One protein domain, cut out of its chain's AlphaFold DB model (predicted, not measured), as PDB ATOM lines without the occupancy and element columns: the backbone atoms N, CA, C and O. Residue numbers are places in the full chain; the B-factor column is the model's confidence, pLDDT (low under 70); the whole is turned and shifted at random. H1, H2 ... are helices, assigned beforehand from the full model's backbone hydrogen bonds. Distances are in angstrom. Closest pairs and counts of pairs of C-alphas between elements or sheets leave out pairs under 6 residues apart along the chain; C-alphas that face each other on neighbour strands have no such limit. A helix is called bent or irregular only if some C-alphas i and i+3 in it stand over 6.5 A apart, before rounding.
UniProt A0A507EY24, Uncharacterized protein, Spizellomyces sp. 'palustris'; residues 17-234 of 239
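Overview. This is residues 17 to 234 of the 239 residues of an uncharacterized protein of Spizellomyces sp. 'palustris' (UniProt A0A507EY24). Six helices, H1, H2, H4, H7, H6 and H5, stand roughly side by side in a ring in which each touches the next and H5 comes back to H1. They make three tiers of two, H1 with H2, H5 with H4, and H6 with H7, and the longest helix, H8, runs along the outside of the H6 and H7 tier as a loosely attached fourth tier. The helices form an up-and-down bundle of seven, each running against the one before it in the chain, while the tiny H3 sits at one end of H4 and residues 198 to 203 stick out at one end of H8. The printed part has 218 residues, with eight named helices, H1, H2, H3, H4, H5, H6, H7 and H8 along the chain, and no named strand; its class is all helix. It is compact, with a radius of gyration of the C-alphas of 18.1 A, and spans 53 by 44 by 29 A.

Arrangement. H8, residues 201 to 233, touches H7, residues 164 to 188, with its residues 209 to 220 alone; the closest C-alphas, of Val 209 and Gly 179, are 5.9 A apart. The two form a hairpin at a shallow tilt of 13 degrees, opposite ways. With residues 220 to 231 alone, H8 touches H6, residues 130 to 158, the same way at a shallow tilt of 18 degrees; the closest C-alphas, of Met 231 and Val 156, are 6.3 A apart. H6 and H7 touch as a hairpin at a shallow tilt of 8 degrees, opposite ways, with the C-alphas of Gly 144 and Pro 171 closest at 4.1 A. H7 has a kink of 31 degrees near residue 171. H6 touches H5, residues 109 to 124, with residues 132 to 143 alone, and the C-alphas of Tyr 136 and Leu 117 are closest at 5.4 A. This too is a hairpin. H7 touches H4, residues 84 to 102, opposite ways at a shallow tilt of 27 degrees, closest at the C-alphas of Thr 184 and Ser 85, 5.7 A. H4 touches H2, residues 54 to 76, at a shallow tilt of 32 degrees, only just short of steep, with the C-alphas of Met 94 and Thr 67 closest at 5.5 A. H1, residues 17 to 39, touches H5, with the C-alphas of Phe 27 and Ala 119 closest at 4.9 A, and forms a hairpin with H2, with those of Ala 33 and Thr 56 closest at 5.3 A. H3, residues 79 to 82, and H4 only just touch, only at the corner, with 3 pairs of C-alphas within 8 A; the closest, of Met 80 and Ala 87, are 5.6 A apart. H4 and H5 are apart, as are, for instance, H1 and H8. In H2, H4, H6 and H8 every O i to N i+4 pair is within hydrogen-bond range, against 17 of 19 in H1, 10 of 12 in H5 and 19 of 21 in H7; H3 is too short for such a pair.

Along the chain. H8 is 46.5 A long from first to last C-alpha; C-alpha 201 is at (51.190, -1.941, 14.561) and C-alpha 233 is at (8.097, 0.585, 31.826). H6 measures 41.3 A, H1 33.9 A, H7 33.3 A, H2 32.3 A, H4 27.2 A, H5 22.0 A and H3 5.3 A. H1 begins with C-alpha 17 at (49.786, -36.838, 16.230). H5 and H7 are irregular, but only just: C-alphas 111 and 114, and C-alphas 167 and 170, are 6.7 A apart.

Size, cuts and confidence. The two C-alphas farthest apart, of Ser 17 and Gly 233, are 58.2 A apart. The printed part has no cut. The links H1 to H2, residues 40 to 53, and H7 to H8, residues 189 to 200, are long. The mean pLDDT of the printed part is 82.9; 42 residues are under 70, among them residues 159 to 168 and 196 to 217, and the mean of H8 is 63.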
ATOM      1  N   SER A  17      50.199 -35.433  16.139       89.56
ATOM      2  CA  SER A  17      49.786 -36.838  16.230       89.56
ATOM      3  C   SER A  17      48.861 -37.139  17.416       89.56
ATOM      4  O   SER A  17      48.082 -38.089  17.339       89.56
ATOM      5  N   TYR A  18      48.901 -36.333  18.483       88.75
ATOM      6  CA  TYR A  18      47.962 -36.422  19.606       88.75
ATOM      7  C   TYR A  18      46.698 -35.591  19.368       88.75
ATOM      8  O   TYR A  18      45.594 -36.036  19.683       88.75
ATOM      9  N   HIS A  19      46.850 -34.409  18.773       89.62
ATOM     10  CA  HIS A  19      45.757 -33.479  18.507       89.62
ATOM     11  C   HIS A  19      44.775 -33.999  17.464       89.62
ATOM     12  O   HIS A  19      43.563 -33.978  17.677       89.62
ATOM     13  N   HIS A  20      45.281 -34.455  16.318       92.12
ATOM     14  CA  HIS A  20      44.444 -34.751  15.163       92.12
ATOM     15  C   HIS A  20      43.391 -35.842  15.453       92.12
ATOM     16  O   HIS A  20      42.209 -35.597  15.201       92.12
ATOM     17  N   PRO A  21      43.727 -37.010  16.046       94.94
ATOM     18  CA  PRO A  21      42.725 -38.031  16.360       94.94
ATOM     19  C   PRO A  21      41.646 -37.549  17.341       94.94
ATOM     20  O   PRO A  21      40.469 -37.875  17.172       94.94
ATOM     21  N   LEU A  22      42.033 -36.754  18.346       94.38
ATOM     22  CA  LEU A  22      41.097 -36.181  19.315       94.38
ATOM     23  C   LEU A  22      40.168 -35.163  18.650       94.38
ATOM     24  O   LEU A  22      38.953 -35.245  18.822       94.38
ATOM     25  N   ASN A  23      40.710 -34.277  17.817       94.44
ATOM     26  CA  ASN A  23      39.928 -33.296  17.067       94.44
ATOM     27  C   ASN A  23      38.935 -33.956  16.100       94.44
ATOM     28  O   ASN A  23      37.794 -33.501  16.005       94.44
ATOM     29  N   VAL A  24      39.308 -35.060  15.441       96.25
ATOM     30  CA  VAL A  24      38.378 -35.847  14.610       96.25
ATOM     31  C   VAL A  24      37.244 -36.427  15.458       96.25
ATOM     32  O   VAL A  24      36.073 -36.301  15.092       96.25
ATOM     33  N   LEU A  25      37.561 -37.025  16.610       96.12
ATOM     34  CA  LEU A  25      36.552 -37.569  17.524       96.12
ATOM     35  C   LEU A  25      35.581 -36.478  18.003       96.12
ATOM     36  O   LEU A  25      34.361 -36.650  17.932       96.12
ATOM     37  N   TRP A  26      36.117 -35.348  18.451       96.25
ATOM     38  CA  TRP A  26      35.363 -34.189  18.921       96.25
ATOM     39  C   TRP A  26      34.509 -33.548  17.824       96.25
ATOM     40  O   TRP A  26      33.368 -33.151  18.083       96.25
ATOM     41  N   PHE A  27      35.009 -33.508  16.587       96.44
ATOM     42  CA  PHE A  27      34.241 -33.083  15.420       96.44
ATOM     43  C   PHE A  27      33.026 -33.988  15.206       96.44
ATOM     44  O   PHE A  27      31.900 -33.495  15.121       96.44
ATOM     45  N   CYS A  28      33.222 -35.310  15.196       96.62
ATOM     46  CA  CYS A  28      32.128 -36.267  15.038       96.62
ATOM     47  C   CYS A  28      31.089 -36.153  16.165       96.62
ATOM     48  O   CYS A  28      29.887 -36.167  15.891       96.62
ATOM     49  N   GLN A  29      31.527 -36.001  17.419       96.00
ATOM     50  CA  GLN A  29      30.637 -35.838  18.576       96.00
ATOM     51  C   GLN A  29      29.820 -34.539  18.492       96.00
ATOM     52  O   GLN A  29      28.599 -34.565  18.674       96.00
ATOM     53  N   SER A  30      30.467 -33.422  18.152       96.50
ATOM     54  CA  SER A  30      29.805 -32.122  17.966       96.50
ATOM     55  C   SER A  30      28.806 -32.155  16.809       96.50
ATOM     56  O   SER A  30      27.680 -31.674  16.941       96.50
ATOM     57  N   LEU A  31      29.184 -32.773  15.686       97.38
ATOM     58  CA  LEU A  31      28.325 -32.902  14.512       97.38
ATOM     59  C   LEU A  31      27.100 -33.774  14.808       97.38
ATOM     60  O   LEU A  31      25.980 -33.405  14.455       97.38
ATOM     61  N   ALA A  32      27.280 -34.901  15.497       96.19
ATOM     62  CA  ALA A  32      26.173 -35.770  15.882       96.19
ATOM     63  C   ALA A  32      25.184 -35.061  16.822       96.19
ATOM     64  O   ALA A  32      23.968 -35.173  16.646       96.19
ATOM     65  N   ALA A  33      25.689 -34.283  17.786       95.75
ATOM     66  CA  ALA A  33      24.847 -33.466  18.653       95.75
ATOM     67  C   ALA A  33      24.099 -32.374  17.871       95.75
ATOM     68  O   ALA A  33      22.900 -32.192  18.089       95.75
ATOM     69  N   LEU A  34      24.758 -31.707  16.917       96.25
ATOM     70  CA  LEU A  34      24.136 -30.693  16.057       96.25
ATOM     71  C   LEU A  34      22.999 -31.292  15.215       96.25
ATOM     72  O   LEU A  34      21.900 -30.738  15.143       96.25
ATOM     73  N   LEU A  35      23.233 -32.454  14.605       96.06
ATOM     74  CA  LEU A  35      22.206 -33.171  13.845       96.06
ATOM     75  C   LEU A  35      21.026 -33.572  14.740       96.06
ATOM     76  O   LEU A  35      19.869 -33.484  14.320       96.06
ATOM     77  N   GLN A  36      21.287 -33.949  15.994       95.25
ATOM     78  CA  GLN A  36      20.237 -34.262  16.959       95.25
ATOM     79  C   GLN A  36      19.409 -33.026  17.351       95.25
ATOM     80  O   GLN A  36      18.179 -33.124  17.450       95.25
ATOM     81  N   THR A  37      20.025 -31.855  17.549       94.62
ATOM     82  CA  THR A  37      19.274 -30.618  17.842       94.62
ATOM     83  C   THR A  37      18.471 -30.144  16.633       94.62
ATOM     84  O   THR A  37      17.335 -29.699  16.799       94.62
ATOM     85  N   LEU A  38      18.990 -30.321  15.412       95.06
ATOM     86  CA  LEU A  38      18.243 -30.087  14.171       95.06
ATOM     87  C   LEU A  38      17.031 -31.021  14.060       95.06
ATOM     88  O   LEU A  38      15.910 -30.553  13.853       95.06
ATOM     89  N   ARG A  39      17.228 -32.329  14.274       95.38
ATOM     90  CA  ARG A  39      16.157 -33.338  14.241       95.38
ATOM     91  C   ARG A  39      15.049 -33.035  15.248       95.38
ATOM     92  O   ARG A  39      13.871 -33.188  14.935       95.38
ATOM     93  N   THR A  40      15.421 -32.598  16.448       93.75
ATOM     94  CA  THR A  40      14.478 -32.235  17.521       93.75
ATOM     95  C   THR A  40      13.969 -30.795  17.421       93.75
ATOM     96  O   THR A  40      13.221 -30.356  18.293       93.75
ATOM     97  N   ARG A  41      14.337 -30.063  16.355       94.62
ATOM     98  CA  ARG A  41      13.951 -28.665  16.091       94.62
ATOM     99  C   ARG A  41      14.294 -27.705  17.235       94.62
ATOM    100  O   ARG A  41      13.634 -26.685  17.434       94.62
ATOM    101  N   ARG A  42      15.350 -28.012  17.988       91.44
ATOM    102  CA  ARG A  42      15.844 -27.186  19.090       91.44
ATOM    103  C   ARG A  42      16.863 -26.177  18.571       91.44
ATOM    104  O   ARG A  42      18.060 -26.293  18.820       91.44
ATOM    105  N   PHE A  43      16.385 -25.190  17.818       91.00
ATOM    106  CA  PHE A  43      17.259 -24.197  17.189       91.00
ATOM    107  C   PHE A  43      17.889 -23.236  18.207       91.00
ATOM    108  O   PHE A  43      19.093 -22.976  18.160       91.00
ATOM    109  N   LEU A  44      17.092 -22.776  19.174       88.31
ATOM    110  CA  LEU A  44      17.488 -21.836  20.223       88.31
ATOM    111  C   LEU A  44      17.519 -22.507  21.605       88.31
ATOM    112  O   LEU A  44      16.847 -23.529  21.801       88.31
ATOM    113  N   PRO A  45      18.275 -21.946  22.566       85.00
ATOM    114  CA  PRO A  45      18.244 -22.404  23.947       85.00
ATOM    115  C   PRO A  45      16.837 -22.331  24.518       85.00
ATOM    116  O   PRO A  45      16.071 -21.403  24.237       85.00
ATOM    117  N   SER A  46      16.505 -23.302  25.360       83.00
ATOM    118  CA  SER A  46      15.180 -23.410  25.950       83.00
ATOM    119  C   SER A  46      15.280 -23.798  27.421       83.00
ATOM    120  O   SER A  46      16.079 -24.669  27.751       83.00
ATOM    121  N   PRO A  47      14.402 -23.252  28.282       78.88
ATOM    122  CA  PRO A  47      14.245 -23.630  29.684       78.88
ATOM    123  C   PRO A  47      14.203 -25.119  30.008       78.88
ATOM    124  O   PRO A  47      14.471 -25.499  31.141       78.88
ATOM    125  N   LYS A  48      13.746 -25.943  29.062       83.69
ATOM    126  CA  LYS A  48      13.692 -27.390  29.238       83.69
ATOM    127  C   LYS A  48      15.016 -27.961  28.761       83.69
ATOM    128  O   LYS A  48      15.390 -27.626  27.635       83.69
ATOM    129  N   PRO A  49      15.692 -28.832  29.521       81.69
ATOM    130  CA  PRO A  49      16.898 -29.474  29.030       81.69
ATOM    131  C   PRO A  49      16.596 -30.242  27.731       81.69
ATOM    132  O   PRO A  49      15.462 -30.690  27.515       81.69
ATOM    133  N   PRO A  50      17.578 -30.367  26.830       84.06
ATOM    134  CA  PRO A  50      17.433 -31.216  25.659       84.06
ATOM    135  C   PRO A  50      17.159 -32.652  26.108       84.06
ATOM    136  O   PRO A  50      17.629 -33.085  27.160       84.06
ATOM    137  N   GLN A  51      16.383 -33.390  25.313       84.81
ATOM    138  CA  GLN A  51      16.093 -34.787  25.620       84.81
ATOM    139  C   GLN A  51      17.405 -35.556  25.807       84.81
ATOM    140  O   GLN A  51      18.325 -35.440  24.987       84.81
ATOM    141  N   ASN A  52      17.479 -36.326  26.895       80.12
ATOM    142  CA  ASN A  52      18.606 -37.206  27.158       80.12
ATOM    143  C   ASN A  52      18.685 -38.224  26.021       80.12
ATOM    144  O   ASN A  52      17.878 -39.146  25.928       80.12
ATOM    145  N   SER A  53      19.651 -38.019  25.138       86.56
ATOM    146  CA  SER A  53      19.964 -38.907  24.034       86.56
ATOM    147  C   SER A  53      21.426 -39.296  24.158       86.56
ATOM    148  O   SER A  53      22.235 -38.553  24.720       86.56
ATOM    149  N   LEU A  54      21.785 -40.454  23.612       90.19
ATOM    150  CA  LEU A  54      23.184 -40.862  23.552       90.19
ATOM    151  C   LEU A  54      24.056 -39.779  22.888       90.19
ATOM    152  O   LEU A  54      25.122 -39.460  23.399       90.19
ATOM    153  N   LEU A  55      23.562 -39.162  21.810       90.75
ATOM    154  CA  LEU A  55      24.288 -38.154  21.029       90.75
ATOM    155  C   LEU A  55      24.549 -36.872  21.829       90.75
ATOM    156  O   LEU A  55      25.643 -36.317  21.801       90.75
ATOM    157  N   THR A  56      23.562 -36.425  22.602       86.44
ATOM    158  CA  THR A  56      23.712 -35.252  23.466       86.44
ATOM    159  C   THR A  56      24.630 -35.537  24.661       86.44
ATOM    160  O   THR A  56      25.429 -34.687  25.043       86.44
ATOM    161  N   ASN A  57      24.615 -36.759  25.199       89.94
ATOM    162  CA  ASN A  57      25.560 -37.175  26.241       89.94
ATOM    163  C   ASN A  57      26.998 -37.358  25.720       89.94
ATOM    164  O   ASN A  57      27.948 -37.129  26.466       89.94
ATOM    165  N   GLN A  58      27.182 -37.723  24.450       92.31
ATOM    166  CA  GLN A  58      28.511 -37.772  23.832       92.31
ATOM    167  C   GLN A  58      29.149 -36.383  23.736       92.31
ATOM    168  O   GLN A  58      30.331 -36.246  24.033       92.31
ATOM    169  N   PHE A  59      28.375 -35.343  23.415       93.94
ATOM    170  CA  PHE A  59      28.884 -33.967  23.436       93.94
ATOM    171  C   PHE A  59      29.259 -33.493  24.849       93.94
ATOM    172  O   PHE A  59      30.236 -32.782  25.043       93.94
ATOM    173  N   ARG A  60      28.552 -33.952  25.880       92.25
ATOM    174  CA  ARG A  60      28.976 -33.743  27.274       92.25
ATOM    175  C   ARG A  60      30.356 -34.339  27.546       92.25
ATOM    176  O   ARG A  60      31.228 -33.668  28.094       92.25
ATOM    177  N   LEU A  61      30.560 -35.588  27.140       92.69
ATOM    178  CA  LEU A  61      31.858 -36.238  27.278       92.69
ATOM    179  C   LEU A  61      32.949 -35.502  26.484       92.69
ATOM    180  O   LEU A  61      34.069 -35.376  26.976       92.69
ATOM    181  N   HIS A  62      32.620 -34.966  25.304       95.00
ATOM    182  CA  HIS A  62      33.506 -34.070  24.555       95.00
ATOM    183  C   HIS A  62      33.948 -32.889  25.427       95.00
ATOM    184  O   HIS A  62      35.147 -32.745  25.646       95.00
ATOM    185  N   LEU A  63      33.027 -32.106  26.001       95.44
ATOM    186  CA  LEU A  63      33.384 -30.948  26.839       95.44
ATOM    187  C   LEU A  63      34.351 -31.316  27.978       95.44
ATOM    188  O   LEU A  63      35.339 -30.613  28.197       95.44
ATOM    189  N   ILE A  64      34.111 -32.440  28.665       95.62
ATOM    190  CA  ILE A  64      35.004 -32.929  29.728       95.62
ATOM    191  C   ILE A  64      36.377 -33.296  29.164       95.62
ATOM    192  O   ILE A  64      37.395 -32.831  29.669       95.62
ATOM    193  N   THR A  65      36.418 -34.146  28.139       95.75
ATOM    194  CA  THR A  65      37.687 -34.652  27.592       95.75
ATOM    195  C   THR A  65      38.532 -33.535  26.987       95.75
ATOM    196  O   THR A  65      39.746 -33.542  27.162       95.75
ATOM    197  N   HIS A  66      37.902 -32.538  26.365       96.06
ATOM    198  CA  HIS A  66      38.579 -31.360  25.829       96.06
ATOM    199  C   HIS A  66      39.112 -30.452  26.944       96.06
ATOM    200  O   HIS A  66      40.251 -30.007  26.876       96.06
ATOM    201  N   THR A  67      38.340 -30.254  28.020       97.12
ATOM    202  CA  THR A  67      38.805 -29.526  29.215       97.12
ATOM    203  C   THR A  67      40.021 -30.212  29.839       97.12
ATOM    204  O   THR A  67      41.006 -29.556  30.156       97.12
ATOM    205  N   ILE A  68      39.979 -31.541  29.991       96.12
ATOM    206  CA  ILE A  68      41.116 -32.315  30.507       96.12
ATOM    207  C   ILE A  68      42.327 -32.146  29.589       96.12
ATOM    208  O   ILE A  68      43.424 -31.920  30.086       96.12
ATOM    209  N   PHE A  69      42.135 -32.221  28.270       95.44
ATOM    210  CA  PHE A  69      43.214 -32.020  27.309       95.44
ATOM    211  C   PHE A  69      43.862 -30.634  27.455       95.44
ATOM    212  O   PHE A  69      45.078 -30.560  27.603       95.44
ATOM    213  N   TYR A  70      43.064 -29.564  27.547       96.19
ATOM    214  CA  TYR A  70      43.567 -28.208  27.796       96.19
ATOM    215  C   TYR A  70      44.360 -28.098  29.100       96.19
ATOM    216  O   TYR A  70      45.435 -27.505  29.107       96.19
ATOM    217  N   ILE A  71      43.880 -28.701  30.196       96.50
ATOM    218  CA  ILE A  71      44.619 -28.728  31.469       96.50
ATOM    219  C   ILE A  71      45.959 -29.446  31.298       96.50
ATOM    220  O   ILE A  71      46.985 -28.943  31.747       96.50
ATOM    221  N   LEU A  72      45.958 -30.621  30.664       94.44
ATOM    222  CA  LEU A  72      47.178 -31.397  30.455       94.44
ATOM    223  C   LEU A  72      48.185 -30.637  29.597       94.44
ATOM    224  O   LEU A  72      49.377 -30.722  29.865       94.44
ATOM    225  N   GLU A  73      47.737 -29.912  28.581       93.44
ATOM    226  CA  GLU A  73      48.639 -29.138  27.736       93.44
ATOM    227  C   GLU A  73      49.231 -27.950  28.495       93.44
ATOM    228  O   GLU A  73      50.443 -27.801  28.547       93.44
ATOM    229  N   LEU A  74      48.402 -27.196  29.224       93.94
ATOM    230  CA  LEU A  74      48.864 -26.087  30.066       93.94
ATOM    231  C   LEU A  74      49.870 -26.511  31.151       93.94
ATOM    232  O   LEU A  74      50.704 -25.702  31.551       93.94
ATOM    233  N   VAL A  75      49.765 -27.742  31.665       94.00
ATOM    234  CA  VAL A  75      50.616 -28.251  32.757       94.00
ATOM    235  C   VAL A  75      51.904 -28.902  32.249       94.00
ATOM    236  O   VAL A  75      52.927 -28.817  32.928       94.00
ATOM    237  N   PHE A  76      51.858 -29.592  31.108       93.38
ATOM    238  CA  PHE A  76      52.960 -30.447  30.649       93.38
ATOM    239  C   PHE A  76      53.692 -29.933  29.401       93.38
ATOM    240  O   PHE A  76      54.667 -30.566  28.994       93.38
ATOM    241  N   THR A  77      53.276 -28.807  28.818       91.62
ATOM    242  CA  THR A  77      54.001 -28.118  27.740       91.62
ATOM    243  C   THR A  77      54.480 -26.739  28.200       91.62
ATOM    244  O   THR A  77      54.114 -26.255  29.271       91.62
ATOM    245  N   ASP A  78      55.303 -26.076  27.388       89.88
ATOM    246  CA  ASP A  78      55.773 -24.710  27.638       89.88
ATOM    247  C   ASP A  78      54.775 -23.633  27.165       89.88
ATOM    248  O   ASP A  78      55.124 -22.456  27.049       89.88
ATOM    249  N   MET A  79      53.513 -24.003  26.890       91.88
ATOM    250  CA  MET A  79      52.513 -23.103  26.296       91.88
ATOM    251  C   MET A  79      52.371 -21.785  27.057       91.88
ATOM    252  O   MET A  79      52.241 -20.722  26.455       91.88
ATOM    253  N   MET A  80      52.422 -21.834  28.390       88.81
ATOM    254  CA  MET A  80      52.278 -20.649  29.238       88.81
ATOM    255  C   MET A  80      53.336 -19.575  28.940       88.81
ATOM    256  O   MET A  80      53.025 -18.381  28.995       88.81
ATOM    257  N   HIS A  81      54.561 -19.986  28.596       86.06
ATOM    258  CA  HIS A  81      55.694 -19.090  28.375       86.06
ATOM    259  C   HIS A  81      55.981 -18.834  26.895       86.06
ATOM    260  O   HIS A  81      56.223 -17.686  26.519       86.06
ATOM    261  N   SER A  82      55.939 -19.870  26.057       86.12
ATOM    262  CA  SER A  82      56.310 -19.782  24.641       86.12
ATOM    263  C   SER A  82      55.122 -19.574  23.702       86.12
ATOM    264  O   SER A  82      55.310 -19.122  22.573       86.12
ATOM    265  N   PHE A  83      53.891 -19.824  24.163       87.56
ATOM    266  CA  PHE A  83      52.679 -19.696  23.354       87.56
ATOM    267  C   PHE A  83      51.492 -19.128  24.157       87.56
ATOM    268  O   PHE A  83      50.372 -19.641  24.134       87.56
ATOM    269  N   THR A  84      51.732 -18.022  24.868       87.00
ATOM    270  CA  THR A  84      50.793 -17.451  25.850       87.00
ATOM    271  C   THR A  84      49.403 -17.138  25.286       87.00
ATOM    272  O   THR A  84      48.409 -17.288  25.992       87.00
ATOM    273  N   SER A  85      49.292 -16.720  24.024       86.81
ATOM    274  CA  SER A  85      47.992 -16.474  23.380       86.81
ATOM    275  C   SER A  85      47.132 -17.739  23.310       86.81
ATOM    276  O   SER A  85      45.942 -17.676  23.615       86.81
ATOM    277  N   MET A  86      47.736 -18.891  23.005       92.19
ATOM    278  CA  MET A  86      47.046 -20.181  23.020       92.19
ATOM    279  C   MET A  86      46.716 -20.635  24.444       92.19
ATOM    280  O   MET A  86      45.634 -21.161  24.691       92.19
ATOM    281  N   ALA A  87      47.587 -20.354  25.415       90.69
ATOM    282  CA  ALA A  87      47.273 -20.634  26.815       90.69
ATOM    283  C   ALA A  87      46.033 -19.855  27.290       90.69
ATOM    284  O   ALA A  87      45.165 -20.394  27.980       90.69
ATOM    285  N   VAL A  88      45.921 -18.588  26.878       89.06
ATOM    286  CA  VAL A  88      44.746 -17.748  27.141       89.06
ATOM    287  C   VAL A  88      43.505 -18.294  26.425       89.06
ATOM    288  O   VAL A  88      42.449 -18.371  27.053       89.06
ATOM    289  N   HIS A  89      43.630 -18.730  25.166       94.19
ATOM    290  CA  HIS A  89      42.562 -19.424  24.429       94.19
ATOM    291  C   HIS A  89      42.064 -20.656  25.199       94.19
ATOM    292  O   HIS A  89      40.871 -20.791  25.454       94.19
ATOM    293  N   HIS A  90      42.971 -21.508  25.688       95.75
ATOM    294  CA  HIS A  90      42.603 -22.678  26.492       95.75
ATOM    295  C   HIS A  90      41.878 -22.293  27.778       95.75
ATOM    296  O   HIS A  90      40.859 -22.898  28.115       95.75
ATOM    297  N   ALA A  91      42.355 -21.270  28.490       93.50
ATOM    298  CA  ALA A  91      41.708 -20.795  29.707       93.50
ATOM    299  C   ALA A  91      40.257 -20.350  29.455       93.50
ATOM    300  O   ALA A  91      39.350 -20.765  30.181       93.50
ATOM    301  N   PHE A  92      40.015 -19.562  28.406       92.88
ATOM    302  CA  PHE A  92      38.664 -19.129  28.048       92.88
ATOM    303  C   PHE A  92      37.803 -20.273  27.510       92.88
ATOM    304  O   PHE A  92      36.647 -20.400  27.924       92.88
ATOM    305  N   GLY A  93      38.366 -21.159  26.689       93.88
ATOM    306  CA  GLY A  93      37.709 -22.381  26.235       93.88
ATOM    307  C   GLY A  93      37.217 -23.243  27.400       93.88
ATOM    308  O   GLY A  93      36.047 -23.627  27.426       93.88
ATOM    309  N   MET A  94      38.041 -23.452  28.436       95.31
ATOM    310  CA  MET A  94      37.629 -24.166  29.655       95.31
ATOM    311  C   MET A  94      36.464 -23.478  30.380       95.31
ATOM    312  O   MET A  94      35.549 -24.160  30.846       95.31
ATOM    313  N   LEU A  95      36.453 -22.141  30.458       92.38
ATOM    314  CA  LEU A  95      35.335 -21.395  31.053       92.38
ATOM    315  C   LEU A  95      34.040 -21.583  30.250       92.38
ATOM    316  O   LEU A  95      32.977 -21.793  30.838       92.38
ATOM    317  N   ILE A  96      34.124 -21.559  28.918       91.62
ATOM    318  CA  ILE A  96      32.986 -21.793  28.018       91.62
ATOM    319  C   ILE A  96      32.465 -23.231  28.166       91.62
ATOM    320  O   ILE A  96      31.252 -23.443  28.258       91.62
ATOM    321  N   PHE A  97      33.360 -24.223  28.225       93.75
ATOM    322  CA  PHE A  97      32.994 -25.633  28.390       93.75
ATOM    323  C   PHE A  97      32.351 -25.886  29.757       93.75
ATOM    324  O   PHE A  97      31.303 -26.530  29.830       93.75
ATOM    325  N   GLY A  98      32.927 -25.332  30.828       91.38
ATOM    326  CA  GLY A  98      32.370 -25.402  32.178       91.38
ATOM    327  C   GLY A  98      30.997 -24.738  32.278       91.38
ATOM    328  O   GLY A  98      30.086 -25.286  32.899       91.38
ATOM    329  N   TRP A  99      30.804 -23.604  31.603       88.00
ATOM    330  CA  TRP A  99      29.499 -22.954  31.522       88.00
ATOM    331  C   TRP A  99      28.454 -23.834  30.820       88.00
ATOM    332  O   TRP A  99      27.399 -24.085  31.397       88.00
ATOM    333  N   LEU A 100      28.747 -24.361  29.625       88.81
ATOM    334  CA  LEU A 100      27.823 -25.252  28.902       88.81
ATOM    335  C   LEU A 100      27.522 -26.547  29.655       88.81
ATOM    336  O   LEU A 100      26.450 -27.133  29.484       88.81
ATOM    337  N   TRP A 101      28.470 -27.006  30.468       88.69
ATOM    338  CA  TRP A 101      28.276 -28.155  31.335       88.69
ATOM    339  C   TRP A 101      27.235 -27.876  32.427       88.69
ATOM    340  O   TRP A 101      26.358 -28.710  32.666       88.69
ATOM    341  N   ILE A 102      27.320 -26.705  33.067       87.12
ATOM    342  CA  ILE A 102      26.408 -26.279  34.138       87.12
ATOM    343  C   ILE A 102      25.032 -25.908  33.568       87.12
ATOM    344  O   ILE A 102      24.014 -26.373  34.075       87.12
ATOM    345  N   GLU A 103      24.991 -25.104  32.506       85.38
ATOM    346  CA  GLU A 103      23.763 -24.607  31.875       85.38
ATOM    347  C   GLU A 103      23.372 -25.455  30.662       85.38
ATOM    348  O   GLU A 103      23.346 -25.009  29.512       85.38
ATOM    349  N   TRP A 104      23.043 -26.718  30.918       86.44
ATOM    350  CA  TRP A 104      22.732 -27.681  29.863       86.44
ATOM    351  C   TRP A 104      21.486 -27.331  29.038       86.44
ATOM    352  O   TRP A 104      21.366 -27.689  27.862       86.44
ATOM    353  N   GLU A 105      20.555 -26.592  29.633       83.56
ATOM    354  CA  GLU A 105      19.407 -25.975  28.968       83.56
ATOM    355  C   GLU A 105      19.835 -25.057  27.810       83.56
ATOM    356  O   GLU A 105      19.089 -24.883  26.837       83.56
ATOM    357  N   GLY A 106      21.059 -24.531  27.883       82.12
ATOM    358  CA  GLY A 106      21.715 -23.724  26.865       82.12
ATOM    359  C   GLY A 106      21.901 -24.438  25.527       82.12
ATOM    360  O   GLY A 106      21.863 -23.790  24.484       82.12
ATOM    361  N   MET A 107      22.062 -25.766  25.518       89.19
ATOM    362  CA  MET A 107      22.442 -26.479  24.300       89.19
ATOM    363  C   MET A 107      21.330 -26.430  23.242       89.19
ATOM    364  O   MET A 107      20.190 -26.841  23.476       89.19
ATOM    365  N   SER A 108      21.678 -25.963  22.046       91.75
ATOM    366  CA  SER A 108      20.794 -25.838  20.889       91.75
ATOM    367  C   SER A 108      21.602 -25.895  19.591       91.75
ATOM    368  O   SER A 108      22.832 -25.863  19.627       91.75
ATOM    369  N   THR A 109      20.929 -25.932  18.439       93.75
ATOM    370  CA  THR A 109      21.597 -25.887  17.126       93.75
ATOM    371  C   THR A 109      22.539 -24.695  17.015       93.75
ATOM    372  O   THR A 109      23.693 -24.872  16.650       93.75
ATOM    373  N   VAL A 110      22.067 -23.493  17.365       91.19
ATOM    374  CA  VAL A 110      22.875 -22.265  17.298       91.19
ATOM    375  C   VAL A 110      24.146 -22.398  18.140       91.19
ATOM    376  O   VAL A 110      25.230 -22.136  17.635       91.19
ATOM    377  N   VAL A 111      24.033 -22.898  19.372       92.12
ATOM    378  CA  VAL A 111      25.170 -23.069  20.292       92.12
ATOM    379  C   VAL A 111      26.193 -24.098  19.805       92.12
ATOM    380  O   VAL A 111      27.374 -23.938  20.081       92.12
ATOM    381  N   LEU A 112      25.772 -25.137  19.078       95.25
ATOM    382  CA  LEU A 112      26.662 -26.207  18.613       95.25
ATOM    383  C   LEU A 112      27.436 -25.859  17.332       95.25
ATOM    384  O   LEU A 112      28.469 -26.472  17.068       95.25
ATOM    385  N   ILE A 113      26.983 -24.873  16.548       95.81
ATOM    386  CA  ILE A 113      27.652 -24.471  15.297       95.81
ATOM    387  C   ILE A 113      29.126 -24.086  15.529       95.81
ATOM    388  O   ILE A 113      29.980 -24.648  14.839       95.81
ATOM    389  N   PRO A 114      29.482 -23.210  16.494       95.00
ATOM    390  CA  PRO A 114      30.881 -22.867  16.734       95.00
ATOM    391  C   PRO A 114      31.755 -24.061  17.123       95.00
ATOM    392  O   PRO A 114      32.913 -24.092  16.735       95.00
ATOM    393  N   PHE A 115      31.220 -25.062  17.829       95.56
ATOM    394  CA  PHE A 115      31.979 -26.260  18.215       95.56
ATOM    395  C   PHE A 115      32.321 -27.129  17.008       95.56
ATOM    396  O   PHE A 115      33.453 -27.594  16.883       95.56
ATOM    397  N   VAL A 116      31.363 -27.302  16.093       97.06
ATOM    398  CA  VAL A 116      31.596 -28.013  14.829       97.06
ATOM    399  C   VAL A 116      32.628 -27.270  13.983       97.06
ATOM    400  O   VAL A 116      33.550 -27.898  13.472       97.06
ATOM    401  N   LEU A 117      32.511 -25.943  13.867       96.06
ATOM    402  CA  LEU A 117      33.457 -25.124  13.103       96.06
ATOM    403  C   LEU A 117      34.859 -25.120  13.722       96.06
ATOM    404  O   LEU A 117      35.835 -25.248  12.991       96.06
ATOM    405  N   HIS A 118      34.962 -25.033  15.049       95.19
ATOM    406  CA  HIS A 118      36.228 -25.109  15.774       95.19
ATOM    407  C   HIS A 118      36.907 -26.466  15.567       95.19
ATOM    408  O   HIS A 118      38.071 -26.531  15.184       95.19
ATOM    409  N   ALA A 119      36.178 -27.568  15.760       94.94
ATOM    410  CA  ALA A 119      36.742 -28.893  15.539       94.94
ATOM    411  C   ALA A 119      37.128 -29.098  14.061       94.94
ATOM    412  O   ALA A 119      38.190 -29.640  13.773       94.94
ATOM    413  N   TRP A 120      36.330 -28.589  13.115       95.25
ATOM    414  CA  TRP A 120      36.673 -28.628  11.690       95.25
ATOM    415  C   TRP A 120      37.940 -27.822  11.373       95.25
ATOM    416  O   TRP A 120      38.795 -28.295  10.621       95.25
ATOM    417  N   PHE A 121      38.101 -26.642  11.976       93.75
ATOM    418  CA  PHE A 121      39.298 -25.812  11.838       93.75
ATOM    419  C   PHE A 121      40.571 -26.579  12.192       93.75
ATOM    420  O   PHE A 121      41.532 -26.567  11.412       93.75
ATOM    421  N   TRP A 122      40.540 -27.311  13.304       93.00
ATOM    422  CA  TRP A 122      41.676 -28.095  13.779       93.00
ATOM    423  C   TRP A 122      41.888 -29.417  13.045       93.00
ATOM    424  O   TRP A 122      43.033 -29.830  12.895       93.00
ATOM    425  N   VAL A 123      40.829 -30.059  12.545       94.00
ATOM    426  CA  VAL A 123      40.961 -31.269  11.714       94.00
ATOM    427  C   VAL A 123      41.550 -30.945  10.341       94.00
ATOM    428  O   VAL A 123      42.385 -31.689   9.845       94.00
ATOM    429  N   TRP A 124      41.100 -29.863   9.697       90.25
ATOM    430  CA  TRP A 124      41.412 -29.623   8.282       90.25
ATOM    431  C   TRP A 124      42.582 -28.670   8.046       90.25
ATOM    432  O   TRP A 124      43.299 -28.813   7.061       90.25
ATOM    433  N   SER A 125      42.740 -27.652   8.892       82.94
ATOM    434  CA  SER A 125      43.677 -26.558   8.613       82.94
ATOM    435  C   SER A 125      44.779 -26.383   9.644       82.94
ATOM    436  O   SER A 125      45.706 -25.624   9.373       82.94
ATOM    437  N   ILE A 126      44.683 -27.048  10.800       84.25
ATOM    438  CA  ILE A 126      45.703 -27.035  11.860       84.25
ATOM    439  C   ILE A 126      46.177 -25.595  12.147       84.25
ATOM    440  O   ILE A 126      47.357 -25.270  12.089       84.25
ATOM    441  N   GLY A 127      45.235 -24.669  12.348       78.62
ATOM    442  CA  GLY A 127      45.578 -23.278  12.661       78.62
ATOM    443  C   GLY A 127      45.769 -22.334  11.466       78.62
ATOM    444  O   GLY A 127      45.876 -21.129  11.677       78.62
ATOM    445  N   THR A 128      45.777 -22.817  10.217       85.06
ATOM    446  CA  THR A 128      46.238 -22.007   9.063       85.06
ATOM    447  C   THR A 128      45.135 -21.381   8.198       85.06
ATOM    448  O   THR A 128      45.413 -20.464   7.424       85.06
ATOM    449  N   SER A 129      43.871 -21.816   8.301       87.62
ATOM    450  CA  SER A 129      42.799 -21.309   7.423       87.62
ATOM    451  C   SER A 129      42.103 -20.065   7.978       87.62
ATOM    452  O   SER A 129      41.208 -20.160   8.820       87.62
ATOM    453  N   TRP A 130      42.430 -18.892   7.427       82.94
ATOM    454  CA  TRP A 130      41.759 -17.631   7.775       82.94
ATOM    455  C   TRP A 130      40.243 -17.662   7.571       82.94
ATOM    456  O   TRP A 130      39.492 -17.144   8.397       82.94
ATOM    457  N   ILE A 131      39.775 -18.255   6.467       85.00
ATOM    458  CA  ILE A 131      38.345 -18.284   6.135       85.00
ATOM    459  C   ILE A 131      37.589 -19.072   7.204       85.00
ATOM    460  O   ILE A 131      36.579 -18.600   7.723       85.00
ATOM    461  N   LEU A 132      38.097 -20.252   7.563       86.94
ATOM    462  CA  LEU A 132      37.436 -21.122   8.527       86.94
ATOM    463  C   LEU A 132      37.490 -20.531   9.943       86.94
ATOM    464  O   LEU A 132      36.473 -20.532  10.634       86.94
ATOM    465  N   LEU A 133      38.619 -19.920  10.320       88.88
ATOM    466  CA  LEU A 133      38.750 -19.150  11.558       88.88
ATOM    467  C   LEU A 133      37.759 -17.979  11.620       88.88
ATOM    468  O   LEU A 133      37.106 -17.765  12.637       88.88
ATOM    469  N   SER A 134      37.613 -17.237  10.520       83.81
ATOM    470  CA  SER A 134      36.688 -16.105  10.431       83.81
ATOM    471  C   SER A 134      35.240 -16.556  10.590       83.81
ATOM    472  O   SER A 134      34.490 -15.956  11.356       83.81
ATOM    473  N   VAL A 135      34.842 -17.625   9.894       85.69
ATOM    474  CA  VAL A 135      33.487 -18.189   9.992       85.69
ATOM    475  C   VAL A 135      33.215 -18.704  11.407       85.69
ATOM    476  O   VAL A 135      32.145 -18.435  11.952       85.69
ATOM    477  N   TYR A 136      34.185 -19.375  12.031       92.31
ATOM    478  CA  TYR A 136      34.111 -19.787  13.432       92.31
ATOM    479  C   TYR A 136      33.928 -18.588  14.375       92.31
ATOM    480  O   TYR A 136      32.980 -18.578  15.159       92.31
ATOM    481  N   ASN A 137      34.756 -17.548  14.253       89.56
ATOM    482  CA  ASN A 137      34.678 -16.346  15.085       89.56
ATOM    483  C   ASN A 137      33.328 -15.624  14.939       89.56
ATOM    484  O   ASN A 137      32.704 -15.258  15.936       89.56
ATOM    485  N   TRP A 138      32.833 -15.465  13.708       86.81
ATOM    486  CA  TRP A 138      31.515 -14.875  13.459       86.81
ATOM    487  C   TRP A 138      30.382 -15.717  14.038       86.81
ATOM    488  O   TRP A 138      29.466 -15.166  14.651       86.81
ATOM    489  N   ALA A 139      30.447 -17.042  13.891       89.75
ATOM    490  CA  ALA A 139      29.476 -17.936  14.507       89.75
ATOM    491  C   ALA A 139      29.510 -17.819  16.036       89.75
ATOM    492  O   ALA A 139      28.456 -17.767  16.666       89.75
ATOM    493  N   PHE A 140      30.698 -17.724  16.638       90.25
ATOM    494  CA  PHE A 140      30.849 -17.619  18.085       90.25
ATOM    495  C   PHE A 140      30.269 -16.309  18.638       90.25
ATOM    496  O   PHE A 140      29.494 -16.334  19.596       90.25
ATOM    497  N   LEU A 141      30.527 -15.178  17.971       87.69
ATOM    498  CA  LEU A 141      29.890 -13.895  18.293       87.69
ATOM    499  C   LEU A 141      28.369 -13.947  18.130       87.69
ATOM    500  O   LEU A 141      27.635 -13.482  19.004       87.69
ATOM    501  N   ALA A 142      27.885 -14.531  17.030       84.62
ATOM    502  CA  ALA A 142      26.455 -14.664  16.775       84.62
ATOM    503  C   ALA A 142      25.761 -15.488  17.868       84.62
ATOM    504  O   ALA A 142      24.663 -15.127  18.295       84.62
ATOM    505  N   VAL A 143      26.409 -16.547  18.369       87.94
ATOM    506  CA  VAL A 143      25.918 -17.320  19.515       87.94
ATOM    507  C   VAL A 143      25.829 -16.450  20.761       87.94
ATOM    508  O   VAL A 143      24.755 -16.397  21.356       87.94
ATOM    509  N   GLY A 144      26.893 -15.730  21.132       85.62
ATOM    510  CA  GLY A 144      26.869 -14.830  22.291       85.62
ATOM    511  C   GLY A 144      25.694 -13.846  22.232       85.62
ATOM    512  O   GLY A 144      24.903 -13.750  23.172       85.62
ATOM    513  N   MET A 145      25.495 -13.197  21.081       82.31
ATOM    514  CA  MET A 145      24.386 -12.258  20.878       82.31
ATOM    515  C   MET A 145      23.009 -12.936  20.905       82.31
ATOM    516  O   MET A 145      22.068 -12.399  21.495       82.31
ATOM    517  N   ALA A 146      22.871 -14.117  20.300       82.38
ATOM    518  CA  ALA A 146      21.618 -14.868  20.299       82.38
ATOM    519  C   ALA A 146      21.234 -15.335  21.709       82.38
ATOM    520  O   ALA A 146      20.068 -15.238  22.090       82.38
ATOM    521  N   LEU A 147      22.207 -15.800  22.498       81.69
ATOM    522  CA  LEU A 147      22.015 -16.180  23.898       81.69
ATOM    523  C   LEU A 147      21.571 -14.984  24.737       81.69
ATOM    524  O   LEU A 147      20.580 -15.082  25.462       81.69
ATOM    525  N   PHE A 148      22.253 -13.847  24.577       81.00
ATOM    526  CA  PHE A 148      21.892 -12.599  25.238       81.00
ATOM    527  C   PHE A 148      20.442 -12.197  24.934       81.00
ATOM    528  O   PHE A 148      19.640 -11.996  25.849       81.00
ATOM    529  N   ALA A 149      20.083 -12.133  23.648       79.44
ATOM    530  CA  ALA A 149      18.747 -11.744  23.210       79.44
ATOM    531  C   ALA A 149      17.671 -12.719  23.714       79.44
ATOM    532  O   ALA A 149      16.638 -12.295  24.231       79.44
ATOM    533  N   ASN A 150      17.926 -14.025  23.617       80.44
ATOM    534  CA  ASN A 150      17.002 -15.059  24.072       80.44
ATOM    535  C   ASN A 150      16.755 -14.960  25.586       80.44
ATOM    536  O   ASN A 150      15.605 -14.933  26.023       80.44
ATOM    537  N   ASN A 151      17.815 -14.829  26.387       77.94
ATOM    538  CA  ASN A 151      17.710 -14.690  27.841       77.94
ATOM    539  C   ASN A 151      16.972 -13.414  28.257       77.94
ATOM    540  O   ASN A 151      16.132 -13.460  29.153       77.94
ATOM    541  N   THR A 152      17.218 -12.305  27.560       76.50
ATOM    542  CA  THR A 152      16.474 -11.051  27.721       76.50
ATOM    543  C   THR A 152      14.974 -11.250  27.500       76.50
ATOM    544  O   THR A 152      14.167 -10.889  28.356       76.50
ATOM    545  N   VAL A 153      14.587 -11.876  26.385       78.00
ATOM    546  CA  VAL A 153      13.176 -12.154  26.073       78.00
ATOM    547  C   VAL A 153      12.550 -13.051  27.142       78.00
ATOM    548  O   VAL A 153      11.423 -12.802  27.573       78.00
ATOM    549  N   TYR A 154      13.278 -14.069  27.612       76.50
ATOM    550  CA  TYR A 154      12.785 -14.948  28.669       76.50
ATOM    551  C   TYR A 154      12.620 -14.233  30.016       76.50
ATOM    552  O   TYR A 154      11.623 -14.459  30.703       76.50
ATOM    553  N   ALA A 155      13.562 -13.368  30.389       75.81
ATOM    554  CA  ALA A 155      13.496 -12.600  31.627       75.81
ATOM    555  C   ALA A 155      12.296 -11.641  31.627       75.81
ATOM    556  O   ALA A 155      11.529 -11.622  32.590       75.81
ATOM    557  N   VAL A 156      12.095 -10.911  30.523       75.25
ATOM    558  CA  VAL A 156      10.993  -9.949  30.365       75.25
ATOM    559  C   VAL A 156       9.632 -10.647  30.362       75.25
ATOM    560  O   VAL A 156       8.727 -10.220  31.071       75.25
ATOM    561  N   ASN A 157       9.479 -11.726  29.588       76.25
ATOM    562  CA  ASN A 157       8.163 -12.332  29.365       76.25
ATOM    563  C   ASN A 157       7.745 -13.345  30.438       76.25
ATOM    564  O   ASN A 157       6.553 -13.560  30.629       76.25
ATOM    565  N   TYR A 158       8.698 -13.988  31.119       73.94
ATOM    566  CA  TYR A 158       8.407 -15.091  32.045       73.94
ATOM    567  C   TYR A 158       8.859 -14.821  33.483       73.94
ATOM    568  O   TYR A 158       8.783 -15.723  34.317       73.94
ATOM    569  N   GLY A 159       9.362 -13.618  33.784       66.56
ATOM    570  CA  GLY A 159       9.755 -13.220  35.142       66.56
ATOM    571  C   GLY A 159      10.838 -14.106  35.766       66.56
ATOM    572  O   GLY A 159      10.948 -14.190  36.990       66.56
ATOM    573  N   ARG A 160      11.621 -14.822  34.949       65.19
ATOM    574  CA  ARG A 160      12.672 -15.713  35.448       65.19
ATOM    575  C   ARG A 160      13.820 -14.906  36.041       65.19
ATOM    576  O   ARG A 160      14.302 -13.955  35.428       65.19
ATOM    577  N   LYS A 161      14.311 -15.349  37.206       58.03
ATOM    578  CA  LYS A 161      15.582 -14.870  37.759       58.03
ATOM    579  C   LYS A 161      16.694 -15.198  36.765       58.03
ATOM    580  O   LYS A 161      16.890 -16.357  36.407       58.03
ATOM    581  N   MET A 162      17.361 -14.152  36.297       56.00
ATOM    582  CA  MET A 162      18.439 -14.235  35.320       56.00
ATOM    583  C   MET A 162      19.632 -14.980  35.925       56.00
ATOM    584  O   MET A 162      20.022 -14.690  37.058       56.00
ATOM    585  N   VAL A 163      20.227 -15.913  35.176       57.19
ATOM    586  CA  VAL A 163      21.543 -16.458  35.527       57.19
ATOM    587  C   VAL A 163      22.593 -15.480  34.979       57.19
ATOM    588  O   VAL A 163      22.594 -15.213  33.777       57.19
ATOM    589  N   PRO A 164      23.465 -14.890  35.819       54.88
ATOM    590  CA  PRO A 164      24.347 -13.797  35.393       54.88
ATOM    591  C   PRO A 164      25.332 -14.181  34.278       54.88
ATOM    592  O   PRO A 164      25.681 -13.349  33.437       54.88
ATOM    593  N   ILE A 165      25.775 -15.444  34.265       60.38
ATOM    594  CA  ILE A 165      26.858 -15.925  33.398       60.38
ATOM    595  C   ILE A 165      26.390 -16.064  31.945       60.38
ATOM    596  O   ILE A 165      27.058 -15.555  31.047       60.38
ATOM    597  N   SER A 166      25.226 -16.663  31.687       61.66
ATOM    598  CA  SER A 166      24.687 -16.763  30.323       61.66
ATOM    599  C   SER A 166      24.145 -15.455  29.761       61.66
ATOM    600  O   SER A 166      23.913 -15.358  28.555       61.66
ATOM    601  N   TRP A 167      23.936 -14.442  30.605       63.59
ATOM    602  CA  TRP A 167      23.494 -13.130  30.148       63.59
ATOM    603  C   TRP A 167      24.675 -12.248  29.745       63.59
ATOM    604  O   TRP A 167      24.713 -11.773  28.624       63.59
ATOM    605  N   ILE A 168      25.674 -12.059  30.605       68.12
ATOM    606  CA  ILE A 168      26.783 -11.129  30.312       68.12
ATOM    607  C   ILE A 168      28.087 -11.876  30.033       68.12
ATOM    608  O   ILE A 168      28.857 -11.472  29.165       68.12
ATOM    609  N   GLY A 169      28.316 -12.988  30.731       77.44
ATOM    610  CA  GLY A 169      29.551 -13.759  30.631       77.44
ATOM    611  C   GLY A 169      29.793 -14.295  29.226       77.44
ATOM    612  O   GLY A 169      30.838 -14.015  28.656       77.44
ATOM    613  N   VAL A 170      28.831 -15.006  28.631       80.19
ATOM    614  CA  VAL A 170      29.040 -15.634  27.311       80.19
ATOM    615  C   VAL A 170      29.288 -14.619  26.191       80.19
ATOM    616  O   VAL A 170      30.270 -14.799  25.479       80.19
ATOM    617  N   PRO A 171      28.508 -13.528  26.034       81.00
ATOM    618  CA  PRO A 171      28.829 -12.501  25.041       81.00
ATOM    619  C   PRO A 171      30.227 -11.902  25.221       81.00
ATOM    620  O   PRO A 171      30.948 -11.729  24.241       81.00
ATOM    621  N   LEU A 172      30.630 -11.608  26.465       82.44
ATOM    622  CA  LEU A 172      31.961 -11.068  26.746       82.44
ATOM    623  C   LEU A 172      33.062 -12.083  26.431       82.44
ATOM    624  O   LEU A 172      34.036 -11.726  25.773       82.44
ATOM    625  N   LEU A 173      32.884 -13.341  26.842       87.06
ATOM    626  CA  LEU A 173      33.794 -14.436  26.515       87.06
ATOM    627  C   LEU A 173      33.919 -14.599  25.001       87.06
ATOM    628  O   LEU A 173      35.031 -14.712  24.507       87.06
ATOM    629  N   SER A 174      32.819 -14.519  24.246       88.25
ATOM    630  CA  SER A 174      32.860 -14.584  22.782       88.25
ATOM    631  C   SER A 174      33.657 -13.451  22.152       88.25
ATOM    632  O   SER A 174      34.415 -13.693  21.218       88.25
ATOM    633  N   ILE A 175      33.523 -12.225  22.659       84.81
ATOM    634  CA  ILE A 175      34.291 -11.084  22.150       84.81
ATOM    635  C   ILE A 175      35.784 -11.260  22.436       84.81
ATOM    636  O   ILE A 175      36.607 -11.086  21.536       84.81
ATOM    637  N   VAL A 176      36.125 -11.629  23.673       86.75
ATOM    638  CA  VAL A 176      37.517 -11.852  24.076       86.75
ATOM    639  C   VAL A 176      38.132 -12.985  23.260       86.75
ATOM    640  O   VAL A 176      39.211 -12.809  22.701       86.75
ATOM    641  N   GLU A 177      37.416 -14.096  23.111       90.50
ATOM    642  CA  GLU A 177      37.889 -15.273  22.388       90.50
ATOM    643  C   GLU A 177      38.151 -14.982  20.912       90.50
ATOM    644  O   GLU A 177      39.187 -15.366  20.381       90.50
ATOM    645  N   VAL A 178      37.275 -14.223  20.247       90.00
ATOM    646  CA  VAL A 178      37.531 -13.787  18.866       90.00
ATOM    647  C   VAL A 178      38.802 -12.944  18.767       90.00
ATOM    648  O   VAL A 178      39.577 -13.117  17.823       90.00
ATOM    649  N   GLY A 179      39.043 -12.063  19.741       86.00
ATOM    650  CA  GLY A 179      40.278 -11.285  19.820       86.00
ATOM    651  C   GLY A 179      41.514 -12.172  19.988       86.00
ATOM    652  O   GLY A 179      42.488 -12.009  19.253       86.00
ATOM    653  N   VAL A 180      41.451 -13.141  20.901       89.12
ATOM    654  CA  VAL A 180      42.528 -14.112  21.151       89.12
ATOM    655  C   VAL A 180      42.785 -14.978  19.915       89.12
ATOM    656  O   VAL A 180      43.939 -15.164  19.534       89.12
ATOM    657  N   ASN A 181      41.741 -15.438  19.228       91.25
ATOM    658  CA  ASN A 181      41.843 -16.242  18.009       91.25
ATOM    659  C   ASN A 181      42.510 -15.472  16.869       91.25
ATOM    660  O   ASN A 181      43.420 -15.985  16.215       91.25
ATOM    661  N   ALA A 182      42.085 -14.226  16.640       86.56
ATOM    662  CA  ALA A 182      42.691 -13.361  15.631       86.56
ATOM    663  C   ALA A 182      44.164 -13.069  15.957       86.56
ATOM    664  O   ALA A 182      45.017 -13.118  15.068       86.56
ATOM    665  N   PHE A 183      44.471 -12.820  17.234       85.94
ATOM    666  CA  PHE A 183      45.843 -12.622  17.690       85.94
ATOM    667  C   PHE A 183      46.701 -13.870  17.439       85.94
ATOM    668  O   PHE A 183      47.772 -13.799  16.843       85.94
ATOM    669  N   THR A 184      46.212 -15.030  17.866       88.06
ATOM    670  CA  THR A 184      46.910 -16.316  17.743       88.06
ATOM    671  C   THR A 184      47.208 -16.635  16.281       88.06
ATOM    672  O   THR A 184      48.344 -16.945  15.931       88.06
ATOM    673  N   TYR A 185      46.222 -16.471  15.397       87.00
ATOM    674  CA  TYR A 185      46.410 -16.666  13.960       87.00
ATOM    675  C   TYR A 185      47.515 -15.779  13.386       87.00
ATOM    676  O   TYR A 185      48.397 -16.258  12.676       87.00
ATOM    677  N   CYS A 186      47.498 -14.491  13.717       83.88
ATOM    678  CA  CYS A 186      48.407 -13.551  13.086       83.88
ATOM    679  C   CYS A 186      49.823 -13.556  13.639       83.88
ATOM    680  O   CYS A 186      50.777 -13.468  12.869       83.88
ATOM    681  N   TRP A 187      49.966 -13.670  14.954       83.56
ATOM    682  CA  TRP A 187      51.255 -13.485  15.615       83.56
ATOM    683  C   TRP A 187      51.863 -14.772  16.152       83.56
ATOM    684  O   TRP A 187      53.032 -14.763  16.524       83.56
ATOM    685  N   SER A 188      51.115 -15.875  16.164       83.62
ATOM    686  CA  SER A 188      51.643 -17.176  16.577       83.62
ATOM    687  C   SER A 188      51.674 -18.187  15.434       83.62
ATOM    688  O   SER A 188      52.638 -18.936  15.322       83.62
ATOM    689  N   TYR A 189      50.682 -18.156  14.540       83.62
ATOM    690  CA  TYR A 189      50.655 -18.997  13.336       83.62
ATOM    691  C   TYR A 189      51.182 -18.318  12.073       83.62
ATOM    692  O   TYR A 189      51.143 -18.926  11.006       83.62
ATOM    693  N   TRP A 190      51.701 -17.089  12.176       83.25
ATOM    694  CA  TRP A 190      52.232 -16.332  11.033       83.25
ATOM    695  C   TRP A 190      51.227 -16.243   9.875       83.25
ATOM    696  O   TRP A 190      51.577 -16.409   8.706       83.25
ATOM    697  N   GLY A 191      49.956 -16.024  10.215       81.06
ATOM    698  CA  GLY A 191      48.856 -16.042   9.266       81.06
ATOM    699  C   GLY A 191      49.058 -15.097   8.078       81.06
ATOM    700  O   GLY A 191      49.544 -13.976   8.208       81.06
ATOM    701  N   TYR A 192      48.614 -15.532   6.899       82.69
ATOM    702  CA  TYR A 192      48.790 -14.783   5.647       82.69
ATOM    703  C   TYR A 192      47.970 -13.487   5.565       82.69
ATOM    704  O   TYR A 192      48.303 -12.583   4.804       82.69
ATOM    705  N   TYR A 193      46.875 -13.403   6.322       80.75
ATOM    706  CA  TYR A 193      45.905 -12.304   6.267       80.75
ATOM    707  C   TYR A 193      45.985 -11.470   7.539       80.75
ATOM    708  O   TYR A 193      45.046 -11.433   8.331       80.75
ATOM    709  N   CYS A 194      47.140 -10.846   7.747       79.06
ATOM    710  CA  CYS A 194      47.453 -10.143   8.981       79.06
ATOM    711  C   CYS A 194      47.925  -8.720   8.706       79.06
ATOM    712  O   CYS A 194      48.585  -8.479   7.694       79.06
ATOM    713  N   PRO A 195      47.568  -7.755   9.572       73.75
ATOM    714  CA  PRO A 195      48.055  -6.393   9.424       73.75
ATOM    715  C   PRO A 195      49.586  -6.382   9.507       73.75
ATOM    716  O   PRO A 195      50.166  -7.042  10.370       73.75
ATOM    717  N   GLU A 196      50.242  -5.628   8.616       66.81
ATOM    718  CA  GLU A 196      51.698  -5.463   8.651       66.81
ATOM    719  C   GLU A 196      52.140  -4.970  10.033       66.81
ATOM    720  O   GLU A 196      51.729  -3.901  10.500       66.81
ATOM    721  N   VAL A 197      53.024  -5.727  10.684       58.25
ATOM    722  CA  VAL A 197      53.590  -5.341  11.977       58.25
ATOM    723  C   VAL A 197      54.658  -4.277  11.745       58.25
ATOM    724  O   VAL A 197      55.856  -4.550  11.705       58.25
ATOM    725  N   ARG A 198      54.240  -3.020  11.601       56.53
ATOM    726  CA  ARG A 198      55.147  -1.893  11.858       56.53
ATOM    727  C   ARG A 198      55.391  -1.820  13.373       56.53
ATOM    728  O   ARG A 198      54.538  -2.261  14.138       56.53
ATOM    729  N   PRO A 199      56.476  -1.210  13.872       52.47
ATOM    730  CA  PRO A 199      56.701  -1.037  15.317       52.47
ATOM    731  C   PRO A 199      55.562  -0.306  16.069       52.47
ATOM    732  O   PRO A 199      55.484  -0.371  17.290       52.47
ATOM    733  N   ARG A 200      54.649   0.372  15.349       51.56
ATOM    734  CA  ARG A 200      53.393   0.966  15.862       51.56
ATOM    735  C   ARG A 200      52.148   0.066  15.710       51.56
ATOM    736  O   ARG A 200      51.120   0.346  16.321       51.56
ATOM    737  N   GLY A 201      52.264  -1.036  14.972       51.53
ATOM    738  CA  GLY A 201      51.190  -1.941  14.561       51.53
ATOM    739  C   GLY A 201      50.553  -2.741  15.693       51.53
ATOM    740  O   GLY A 201      49.367  -3.034  15.623       51.53
ATOM    741  N   TRP A 202      51.271  -3.012  16.790       49.44
ATOM    742  CA  TRP A 202      50.661  -3.619  17.984       49.44
ATOM    743  C   TRP A 202      49.574  -2.725  18.572       49.44
ATOM    744  O   TRP A 202      48.481  -3.188  18.875       49.44
ATOM    745  N   ARG A 203      49.838  -1.419  18.670       54.97
ATOM    746  CA  ARG A 203      48.853  -0.451  19.149       54.97
ATOM    747  C   ARG A 203      47.648  -0.394  18.212       54.97
ATOM    748  O   ARG A 203      46.528  -0.332  18.689       54.97
ATOM    749  N   GLU A 204      47.867  -0.449  16.904       50.56
ATOM    750  CA  GLU A 204      46.808  -0.404  15.886       50.56
ATOM    751  C   GLU A 204      45.970  -1.692  15.861       50.56
ATOM    752  O   GLU A 204      44.749  -1.612  15.785       50.56
ATOM    753  N   ALA A 205      46.588  -2.865  16.030       51.81
ATOM    754  CA  ALA A 205      45.899  -4.145  16.179       51.81
ATOM    755  C   ALA A 205      45.095  -4.211  17.486       51.81
ATOM    756  O   ALA A 205      43.928  -4.592  17.465       51.81
ATOM    757  N   PHE A 206      45.663  -3.755  18.609       57.47
ATOM    758  CA  PHE A 206      44.931  -3.614  19.871       57.47
ATOM    759  C   PHE A 206      43.820  -2.562  19.788       57.47
ATOM    760  O   PHE A 206      42.778  -2.749  20.404       57.47
ATOM    761  N   ILE A 207      43.990  -1.485  19.016       58.94
ATOM    762  CA  ILE A 207      42.935  -0.494  18.757       58.94
ATOM    763  C   ILE A 207      41.857  -1.069  17.837       58.94
ATOM    764  O   ILE A 207      40.691  -0.761  18.037       58.94
ATOM    765  N   LEU A 208      42.197  -1.898  16.850       56.56
ATOM    766  CA  LEU A 208      41.222  -2.518  15.953       56.56
ATOM    767  C   LEU A 208      40.424  -3.601  16.682       56.56
ATOM    768  O   LEU A 208      39.198  -3.550  16.695       56.56
ATOM    769  N   VAL A 209      41.107  -4.542  17.337       56.12
ATOM    770  CA  VAL A 209      40.480  -5.579  18.169       56.12
ATOM    771  C   VAL A 209      39.732  -4.927  19.324       56.12
ATOM    772  O   VAL A 209      38.565  -5.236  19.539       56.12
ATOM    773  N   GLY A 210      40.352  -3.973  20.016       61.75
ATOM    774  CA  GLY A 210      39.730  -3.192  21.084       61.75
ATOM    775  C   GLY A 210      38.568  -2.332  20.594       61.75
ATOM    776  O   GLY A 210      37.591  -2.186  21.313       61.75
ATOM    777  N   GLY A 211      38.618  -1.819  19.367       65.00
ATOM    778  CA  GLY A 211      37.568  -1.018  18.739       65.00
ATOM    779  C   GLY A 211      36.370  -1.864  18.328       65.00
ATOM    780  O   GLY A 211      35.243  -1.523  18.671       65.00
ATOM    781  N   ILE A 212      36.599  -3.008  17.678       60.97
ATOM    782  CA  ILE A 212      35.555  -4.003  17.383       60.97
ATOM    783  C   ILE A 212      34.942  -4.510  18.695       60.97
ATOM    784  O   ILE A 212      33.722  -4.540  18.835       60.97
ATOM    785  N   THR A 213      35.780  -4.820  19.686       58.41
ATOM    786  CA  THR A 213      35.364  -5.221  21.037       58.41
ATOM    787  C   THR A 213      34.536  -4.136  21.714       58.41
ATOM    788  O   THR A 213      33.488  -4.438  22.273       58.41
ATOM    789  N   ALA A 214      34.947  -2.871  21.631       63.44
ATOM    790  CA  ALA A 214      34.233  -1.740  22.213       63.44
ATOM    791  C   ALA A 214      32.895  -1.481  21.512       63.44
ATOM    792  O   ALA A 214      31.910  -1.209  22.190       63.44
ATOM    793  N   ILE A 215      32.830  -1.606  20.182       69.38
ATOM    794  CA  ILE A 215      31.581  -1.486  19.417       69.38
ATOM    795  C   ILE A 215      30.622  -2.611  19.807       69.38
ATOM    796  O   ILE A 215      29.469  -2.343  20.132       69.38
ATOM    797  N   LEU A 216      31.093  -3.859  19.843       65.81
ATOM    798  CA  LEU A 216      30.277  -5.003  20.249       65.81
ATOM    799  C   LEU A 216      29.825  -4.880  21.709       65.81
ATOM    800  O   LEU A 216      28.646  -5.074  22.001       65.81
ATOM    801  N   ALA A 217      30.715  -4.474  22.616       65.56
ATOM    802  CA  ALA A 217      30.382  -4.205  24.010       65.56
ATOM    803  C   ALA A 217      29.366  -3.060  24.144       65.56
ATOM    804  O   ALA A 217      28.437  -3.165  24.942       65.56
ATOM    805  N   ALA A 218      29.480  -2.000  23.339       70.50
ATOM    806  CA  ALA A 218      28.506  -0.914  23.293       70.50
ATOM    807  C   ALA A 218      27.145  -1.392  22.765       70.50
ATOM    808  O   ALA A 218      26.117  -1.010  23.319       70.50
ATOM    809  N   CYS A 219      27.113  -2.269  21.756       68.69
ATOM    810  CA  CYS A 219      25.880  -2.895  21.273       68.69
ATOM    811  C   CYS A 219      25.229  -3.779  22.347       68.69
ATOM    812  O   CYS A 219      24.011  -3.711  22.542       68.69
ATOM    813  N   VAL A 220      26.022  -4.572  23.077       67.31
ATOM    814  CA  VAL A 220      25.542  -5.372  24.215       67.31
ATOM    815  C   VAL A 220      25.000  -4.456  25.311       67.31
ATOM    816  O   VAL A 220      23.864  -4.635  25.743       67.31
ATOM    817  N   LEU A 221      25.749  -3.424  25.707       70.25
ATOM    818  CA  LEU A 221      25.336  -2.460  26.728       70.25
ATOM    819  C   LEU A 221      24.054  -1.719  26.330       70.25
ATOM    820  O   LEU A 221      23.134  -1.615  27.134       70.25
ATOM    821  N   ALA A 222      23.946  -1.252  25.085       71.12
ATOM    822  CA  ALA A 222      22.735  -0.618  24.570       71.12
ATOM    823  C   ALA A 222      21.532  -1.573  24.622       71.12
ATOM    824  O   ALA A 222      20.431  -1.170  25.005       71.12
ATOM    825  N   SER A 223      21.747  -2.852  24.309       65.62
ATOM    826  CA  SER A 223      20.704  -3.877  24.378       65.62
ATOM    827  C   SER A 223      20.291  -4.178  25.828       65.62
ATOM    828  O   SER A 223      19.096  -4.284  26.114       65.62
ATOM    829  N   VAL A 224      21.245  -4.223  26.768       65.25
ATOM    830  CA  VAL A 224      20.993  -4.323  28.219       65.25
ATOM    831  C   VAL A 224      20.176  -3.131  28.711       65.25
ATOM    832  O   VAL A 224      19.133  -3.313  29.334       65.25
ATOM    833  N   LEU A 225      20.603  -1.904  28.407       71.56
ATOM    834  CA  LEU A 225      19.925  -0.682  28.849       71.56
ATOM    835  C   LEU A 225      18.508  -0.581  28.275       71.56
ATOM    836  O   LEU A 225      17.573  -0.215  28.988       71.56
ATOM    837  N   THR A 226      18.329  -0.965  27.009       70.56
ATOM    838  CA  THR A 226      17.005  -1.045  26.377       70.56
ATOM    839  C   THR A 226      16.123  -2.058  27.099       70.56
ATOM    840  O   THR A 226      14.970  -1.760  27.401       70.56
ATOM    841  N   THR A 227      16.676  -3.216  27.459       61.88
ATOM    842  CA  THR A 227      15.973  -4.249  28.233       61.88
ATOM    843  C   THR A 227      15.541  -3.738  29.601       61.88
ATOM    844  O   THR A 227      14.369  -3.854  29.951       61.88
ATOM    845  N   ILE A 228      16.451  -3.116  30.357       65.31
ATOM    846  CA  ILE A 228      16.151  -2.528  31.672       65.31
ATOM    847  C   ILE A 228      15.021  -1.504  31.543       65.31
ATOM    848  O   ILE A 228      14.072  -1.522  32.329       65.31
ATOM    849  N   ARG A 229      15.077  -0.646  30.519       72.06
ATOM    850  CA  ARG A 229      14.034   0.349  30.262       72.06
ATOM    851  C   ARG A 229      12.684  -0.308  29.967       72.06
ATOM    852  O   ARG A 229      11.686   0.104  30.558       72.06
ATOM    853  N   LEU A 230      12.652  -1.345  29.128       66.00
ATOM    854  CA  LEU A 230      11.436  -2.117  28.838       66.00
ATOM    855  C   LEU A 230      10.864  -2.782  30.098       66.00
ATOM    856  O   LEU A 230       9.657  -2.715  30.323       66.00
ATOM    857  N   MET A 231      11.718  -3.340  30.960       61.03
ATOM    858  CA  MET A 231      11.300  -3.928  32.238       61.03
ATOM    859  C   MET A 231      10.763  -2.879  33.219       61.03
ATOM    860  O   MET A 231       9.770  -3.130  33.891       61.03
ATOM    861  N   SER A 232      11.377  -1.693  33.278       70.00
ATOM    862  CA  SER A 232      10.933  -0.603  34.161       70.00
ATOM    863  C   SER A 232       9.624   0.062  33.710       70.00
ATOM    864  O   SER A 232       8.887   0.596  34.537       70.00
ATOM    865  N   GLY A 233       9.324   0.029  32.405       65.12
ATOM    866  CA  GLY A 233       8.097   0.585  31.826       65.12
ATOM    867  C   GLY A 233       6.920  -0.393  31.783       65.12
ATOM    868  O   GLY A 233       5.772   0.037  31.643       65.12
ATOM    869  N   ALA A 234       7.172  -1.697  31.914       58.25
ATOM    870  CA  ALA A 234       6.123  -2.699  32.001       58.25
ATOM    871  C   ALA A 234       5.404  -2.570  33.353       58.25
ATOM    872  O   ALA A 234       5.891  -3.024  34.386       58.25
TER     873      ALA A 234